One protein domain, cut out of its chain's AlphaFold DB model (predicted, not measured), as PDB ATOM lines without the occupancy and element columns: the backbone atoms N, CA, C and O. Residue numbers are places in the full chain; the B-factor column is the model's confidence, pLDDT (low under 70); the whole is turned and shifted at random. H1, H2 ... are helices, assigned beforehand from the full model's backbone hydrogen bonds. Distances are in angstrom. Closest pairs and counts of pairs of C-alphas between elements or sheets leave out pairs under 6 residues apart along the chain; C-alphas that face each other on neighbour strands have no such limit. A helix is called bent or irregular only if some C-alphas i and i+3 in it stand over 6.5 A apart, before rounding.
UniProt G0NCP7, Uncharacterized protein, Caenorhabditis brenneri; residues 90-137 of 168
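What this domain is: This is residues 90 to 137 of the 168 residues of an uncharacterized protein of Caenorhabditis brenneri (UniProt G0NCP7). The model is an open zigzag of three helices with no core: a short helix H1, a second helix H2 that turns back at a steep angle to it, and a long helix H3 that turns again at the far end of H2. H2 and H3 form a corner at the link between them, and residues 121 to 137 of H3 stick out from it as a long arm. The printed part has 48 residues, with three named helices in the order H1, H2, H3 and no named strand, and its class is all helix. It is extended, with a radius of gyration of the C-alphas of 16.7 A, and its C-alphas span 56 by 19 by 8 A along their three main axes.

How they stand to each other: H1, residues 94 to 99, and H2, residues 103 to 113, are close but not clearly touching. Their closest C-alphas, those of Ile 98 and Ile 106, are 7.7 A apart. The two helices run opposite ways at a steep tilt of 59 degrees. H2 and H3, residues 117 to 137, are also close but not clearly touching. Their closest C-alphas, those of Glu 111 and Pro 117, are 6.2 A apart, while the helix centres are 21.2 A apart. H2 and H3 run opposite ways at a steep tilt of 64 degrees. H1 and H3 are apart. In H1, H2 and H3 every pair of backbone O i and N i+4 is within hydrogen-bond range.

Where its parts are: Residues 90 to 93 come before H1, which begins at C-alpha 94 at (-0.032, 42.130, 99.338) and has 6 residues. H2, with 11 residues, begins at C-alpha 103 at (-1.457, 56.109, 106.717) and is 15.5 A long from first to last C-alpha. H3, the longest helix with 21 residues, measures 30.2 A from first to last C-alpha and ends at C-alpha 137 at (-23.538, 78.967, 123.620). No helix is bent.

The domain as a whole: The outline is a rod, and the two C-alphas farthest apart, those of Asn 92 and Cys 137, are 56.5 A from each other. Residues 90 to 97, of which 94 to 97 belong to H1, stand free, and so do residues 99 to 105, of which 103 to 105 belong to H2, and residues 121 to 137 of H3. The links from H1 to H2 and from H2 to H3 are tight, each with 3 residues. The printed part has no cut. Its mean pLDDT is 75.1, with values under 70 at residues 90 to 99, residue 113 and residues 136 to 137.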
ATOM      1  N   PHE A  90      -2.011  37.556  99.819       66.56
ATOM      2  CA  PHE A  90      -1.707  37.125  98.455       66.56
ATOM      3  C   PHE A  90      -0.187  37.128  98.250       66.56
ATOM      4  O   PHE A  90       0.444  38.189  98.260       66.56
ATOM      5  N   VAL A  91       0.377  35.937  98.027       58.94
ATOM      6  CA  VAL A  91       1.823  35.647  97.924       58.94
ATOM      7  C   VAL A  91       2.557  36.534  96.897       58.94
ATOM      8  O   VAL A  91       3.745  36.786  97.058       58.94
ATOM      9  N   ASN A  92       1.849  37.098  95.908       57.66
ATOM     10  CA  ASN A  92       2.418  37.910  94.822       57.66
ATOM     11  C   ASN A  92       1.944  39.385  94.801       57.66
ATOM     12  O   ASN A  92       1.674  39.912  93.725       57.66
ATOM     13  N   GLY A  93       1.830  40.076  95.944       57.16
ATOM     14  CA  GLY A  93       1.605  41.538  95.908       57.16
ATOM     15  C   GLY A  93       1.194  42.218  97.214       57.16
ATOM     16  O   GLY A  93       1.508  43.389  97.421       57.16
ATOM     17  N   THR A  94       0.574  41.493  98.146       57.56
ATOM     18  CA  THR A  94      -0.032  42.130  99.338       57.56
ATOM     19  C   THR A  94       0.955  42.813 100.279       57.56
ATOM     20  O   THR A  94       0.607  43.833 100.868       57.56
ATOM     21  N   HIS A  95       2.188  42.318 100.412       58.81
ATOM     22  CA  HIS A  95       3.182  42.971 101.272       58.81
ATOM     23  C   HIS A  95       3.591  44.355 100.756       58.81
ATOM     24  O   HIS A  95       3.703  45.290 101.548       58.81
ATOM     25  N   ALA A  96       3.784  44.495  99.441       58.72
ATOM     26  CA  ALA A  96       4.118  45.778  98.832       58.72
ATOM     27  C   ALA A  96       2.913  46.726  98.864       58.72
ATOM     28  O   ALA A  96       3.062  47.896  99.194       58.72
ATOM     29  N   GLU A  97       1.710  46.215  98.598       63.75
ATOM     30  CA  GLU A  97       0.490  47.020  98.624       63.75
ATOM     31  C   GLU A  97       0.163  47.553 100.021       63.75
ATOM     32  O   GLU A  97      -0.176  48.721 100.138       63.75
ATOM     33  N   ILE A  98       0.299  46.755 101.087       62.97
ATOM     34  CA  ILE A  98       0.069  47.233 102.463       62.97
ATOM     35  C   ILE A  98       1.107  48.293 102.853       62.97
ATOM     36  O   ILE A  98       0.744  49.302 103.450       62.97
ATOM     37  N   ALA A  99       2.380  48.096 102.497       64.31
ATOM     38  CA  ALA A  99       3.447  49.048 102.811       64.31
ATOM     39  C   ALA A  99       3.315  50.384 102.056       64.31
ATOM     40  O   ALA A  99       3.808  51.403 102.531       64.31
ATOM     41  N   LEU A 100       2.662  50.379 100.890       73.06
ATOM     42  CA  LEU A 100       2.433  51.566 100.062       73.06
ATOM     43  C   LEU A 100       1.095  52.265 100.353       73.06
ATOM     44  O   LEU A 100       0.827  53.312  99.758       73.06
ATOM     45  N   ARG A 101       0.244  51.715 101.232       74.19
ATOM     46  CA  ARG A 101      -1.041  52.344 101.568       74.19
ATOM     47  C   ARG A 101      -0.838  53.660 102.324       74.19
ATOM     48  O   ARG A 101       0.039  53.745 103.185       74.19
ATOM     49  N   PRO A 102      -1.674  54.678 102.063       80.56
ATOM     50  CA  PRO A 102      -1.723  55.883 102.879       80.56
ATOM     51  C   PRO A 102      -1.975  55.559 104.358       80.56
ATOM     52  O   PRO A 102      -2.788  54.695 104.686       80.56
ATOM     53  N   GLU A 103      -1.347  56.314 105.262       76.38
ATOM     54  CA  GLU A 103      -1.457  56.109 106.717       76.38
ATOM     55  C   GLU A 103      -2.911  56.101 107.220       76.38
ATOM     56  O   GLU A 103      -3.256  55.360 108.138       76.38
ATOM     57  N   ALA A 104      -3.785  56.890 106.586       78.88
ATOM     58  CA  ALA A 104      -5.207  56.941 106.913       78.88
ATOM     59  C   ALA A 104      -5.933  55.613 106.634       78.88
ATOM     60  O   ALA A 104      -6.776  55.205 107.430       78.88
ATOM     61  N   GLU A 105      -5.585  54.931 105.541       76.31
ATOM     62  CA  GLU A 105      -6.162  53.630 105.189       76.31
ATOM     63  C   GLU A 105      -5.625  52.531 106.111       76.31
ATOM     64  O   GLU A 105      -6.367  51.641 106.515       76.31
ATOM     65  N   ILE A 106      -4.352  52.613 106.507       75.50
ATOM     66  CA  ILE A 106      -3.765  51.695 107.495       75.50
ATOM     67  C   ILE A 106      -4.468  51.848 108.850       75.50
ATOM     68  O   ILE A 106      -4.809  50.851 109.485       75.50
ATOM     69  N   ALA A 107      -4.730  53.082 109.287       76.25
ATOM     70  CA  ALA A 107      -5.463  53.345 110.521       76.25
ATOM     71  C   ALA A 107      -6.904  52.809 110.469       76.25
ATOM     72  O   ALA A 107      -7.379  52.255 111.456       76.25
ATOM     73  N   GLU A 108      -7.586  52.927 109.328       77.00
ATOM     74  CA  GLU A 108      -8.928  52.365 109.131       77.00
ATOM     75  C   GLU A 108      -8.923  50.831 109.195       77.00
ATOM     76  O   GLU A 108      -9.735  50.249 109.912       77.00
ATOM     77  N   LEU A 109      -7.948  50.170 108.561       73.44
ATOM     78  CA  LEU A 109      -7.778  48.715 108.661       73.44
ATOM     79  C   LEU A 109      -7.551  48.252 110.106       73.44
ATOM     80  O   LEU A 109      -8.102  47.233 110.521       73.44
ATOM     81  N   LEU A 110      -6.741  48.985 110.875       76.38
ATOM     82  CA  LEU A 110      -6.500  48.679 112.287       76.38
ATOM     83  C   LEU A 110      -7.763  48.887 113.128       76.38
ATOM     84  O   LEU A 110      -8.081  48.051 113.968       76.38
ATOM     85  N   GLU A 111      -8.517  49.959 112.882       77.19
ATOM     86  CA  GLU A 111      -9.791  50.221 113.562       77.19
ATOM     87  C   GLU A 111     -10.841  49.139 113.290       77.19
ATOM     88  O   GLU A 111     -11.577  48.766 114.208       77.19
ATOM     89  N   GLU A 112     -10.887  48.620 112.061       71.62
ATOM     90  CA  GLU A 112     -11.725  47.487 111.665       71.62
ATOM     91  C   GLU A 112     -11.307  46.161 112.316       71.62
ATOM     92  O   GLU A 112     -12.132  45.251 112.400       71.62
ATOM     93  N   GLN A 113     -10.048  46.006 112.738       69.88
ATOM     94  CA  GLN A 113      -9.588  44.818 113.473       69.88
ATOM     95  C   GLN A 113     -10.000  44.844 114.945       69.88
ATOM     96  O   GLN A 113     -10.226  43.791 115.529       69.88
ATOM     97  N   VAL A 114     -10.111  46.032 115.543       76.38
ATOM     98  CA  VAL A 114     -10.540  46.205 116.943       76.38
ATOM     99  C   VAL A 114     -12.041  46.490 117.082       76.38
ATOM    100  O   VAL A 114     -12.468  46.996 118.115       76.38
ATOM    101  N   GLU A 115     -12.837  46.210 116.040       70.06
ATOM    102  CA  GLU A 115     -14.305  46.381 116.021       70.06
ATOM    103  C   GLU A 115     -14.780  47.794 116.429       70.06
ATOM    104  O   GLU A 115     -15.892  48.012 116.907       70.06
ATOM    105  N   SER A 116     -13.937  48.805 116.215       76.81
ATOM    106  CA  SER A 116     -14.212  50.194 116.588       76.81
ATOM    107  C   SER A 116     -14.904  51.109 115.547       76.81
ATOM    108  O   SER A 116     -15.185  52.260 115.918       76.81
ATOM    109  N   PRO A 117     -15.238  50.709 114.291       75.44
ATOM    110  CA  PRO A 117     -15.842  51.636 113.322       75.44
ATOM    111  C   PRO A 117     -17.143  52.288 113.814       75.44
ATOM    112  O   PRO A 117     -17.355  53.495 113.642       75.44
ATOM    113  N   ASP A 118     -17.995  51.519 114.494       77.25
ATOM    114  CA  ASP A 118     -19.257  52.021 115.038       77.25
ATOM    115  C   ASP A 118     -19.038  53.016 116.182       77.25
ATOM    116  O   ASP A 118     -19.715  54.047 116.261       77.25
ATOM    117  N   ILE A 119     -18.025  52.776 117.016       78.94
ATOM    118  CA  ILE A 119     -17.624  53.685 118.096       78.94
ATOM    119  C   ILE A 119     -17.105  55.000 117.503       78.94
ATOM    120  O   ILE A 119     -17.505  56.082 117.940       78.94
ATOM    121  N   LYS A 120     -16.291  54.945 116.443       81.62
ATOM    122  CA  LYS A 120     -15.807  56.139 115.731       81.62
ATOM    123  C   LYS A 120     -16.950  56.943 115.116       81.62
ATOM    124  O   LYS A 120     -16.926  58.179 115.139       81.62
ATOM    125  N   LYS A 121     -17.981  56.276 114.593       83.69
ATOM    126  CA  LYS A 121     -19.190  56.926 114.069       83.69
ATOM    127  C   LYS A 121     -19.970  57.641 115.175       83.69
ATOM    128  O   LYS A 121     -20.349  58.803 114.996       83.69
ATOM    129  N   GLN A 122     -20.161  56.991 116.322       83.50
ATOM    130  CA  GLN A 122     -20.804  57.598 117.491       83.50
ATOM    131  C   GLN A 122     -20.000  58.795 118.015       83.50
ATOM    132  O   GLN A 122     -20.565  59.873 118.206       83.50
ATOM    133  N   TYR A 123     -18.678  58.653 118.137       87.56
ATOM    134  CA  TYR A 123     -17.770  59.721 118.551       87.56
ATOM    135  C   TYR A 123     -17.850  60.938 117.621       87.56
ATOM    136  O   TYR A 123     -18.059  62.058 118.083       87.56
ATOM    137  N   LYS A 124     -17.766  60.744 116.297       87.50
ATOM    138  CA  LYS A 124     -17.888  61.842 115.318       87.50
ATOM    139  C   LYS A 124     -19.242  62.553 115.416       87.50
ATOM    140  O   LYS A 124     -19.300  63.773 115.262       87.50
ATOM    141  N   SER A 125     -20.320  61.810 115.664       89.69
ATOM    142  CA  SER A 125     -21.662  62.371 115.862       89.69
ATOM    143  C   SER A 125     -21.734  63.231 117.127       89.69
ATOM    144  O   SER A 125     -22.148  64.390 117.065       89.69
ATOM    145  N   LEU A 126     -21.250  62.706 118.255       88.75
ATOM    146  CA  LEU A 126     -21.156  63.430 119.524       88.75
ATOM    147  C   LEU A 126     -20.291  64.684 119.398       88.75
ATOM    148  O   LEU A 126     -20.710  65.759 119.811       88.75
ATOM    149  N   MET A 127     -19.136  64.586 118.745       90.12
ATOM    150  CA  MET A 127     -18.227  65.718 118.602       90.12
ATOM    151  C   MET A 127     -18.799  66.827 117.713       90.12
ATOM    152  O   MET A 127     -18.547  68.005 117.958       90.12
ATOM    153  N   LYS A 128     -19.616  66.481 116.706       89.06
ATOM    154  CA  LYS A 128     -20.380  67.472 115.932       89.06
ATOM    155  C   LYS A 128     -21.430  68.174 116.793       89.06
ATOM    156  O   LYS A 128     -21.519  69.393 116.713       89.06
ATOM    157  N   LYS A 129     -22.171  67.428 117.621       85.75
ATOM    158  CA  LYS A 129     -23.173  67.991 118.544       85.75
ATOM    159  C   LYS A 129     -22.546  68.903 119.594       85.75
ATOM    160  O   LYS A 129     -23.094  69.957 119.885       85.75
ATOM    161  N   ILE A 130     -21.387  68.521 120.132       86.69
ATOM    162  CA  ILE A 130     -20.631  69.357 121.069       86.69
ATOM    163  C   ILE A 130     -20.205  70.642 120.365       86.69
ATOM    164  O   ILE A 130     -20.519  71.718 120.847       86.69
ATOM    165  N   LYS A 131     -19.577  70.550 119.186       85.62
ATOM    166  CA  LYS A 131     -19.144  71.738 118.435       85.62
ATOM    167  C   LYS A 131     -20.296  72.676 118.071       85.62
ATOM    168  O   LYS A 131     -20.097  73.886 118.112       85.62
ATOM    169  N   SER A 132     -21.466  72.150 117.699       83.88
ATOM    170  CA  SER A 132     -22.641  72.992 117.450       83.88
ATOM    171  C   SER A 132     -23.128  73.644 118.739       83.88
ATOM    172  O   SER A 132     -23.250  74.857 118.770       83.88
ATOM    173  N   ALA A 133     -23.278  72.875 119.822       79.62
ATOM    174  CA  ALA A 133     -23.722  73.405 121.109       79.62
ATOM    175  C   ALA A 133     -22.764  74.471 121.669       79.62
ATOM    176  O   ALA A 133     -23.219  75.490 122.166       79.62
ATOM    177  N   THR A 134     -21.444  74.289 121.546       76.81
ATOM    178  CA  THR A 134     -20.459  75.300 121.964       76.81
ATOM    179  C   THR A 134     -20.596  76.579 121.142       76.81
ATOM    180  O   THR A 134     -20.594  77.666 121.703       76.81
ATOM    181  N   LYS A 135     -20.785  76.459 119.824       77.19
ATOM    182  CA  LYS A 135     -20.997  77.617 118.951       77.19
ATOM    183  C   LYS A 135     -22.303  78.355 119.273       77.19
ATOM    184  O   LYS A 135     -22.333  79.582 119.212       77.19
ATOM    185  N   ASP A 136     -23.355  77.615 119.608       66.75
ATOM    186  CA  ASP A 136     -24.648  78.174 119.997       66.75
ATOM    187  C   ASP A 136     -24.527  78.903 121.349       66.75
ATOM    188  O   ASP A 136     -24.919  80.067 121.443       66.75
ATOM    189  N   CYS A 137     -23.847  78.313 122.341       60.66
ATOM    190  CA  CYS A 137     -23.538  78.967 123.620       60.66
ATOM    191  C   CYS A 137     -22.697  80.246 123.461       60.66
ATOM    192  O   CYS A 137     -23.004  81.256 124.094       60.66
TER     193      CYS A 137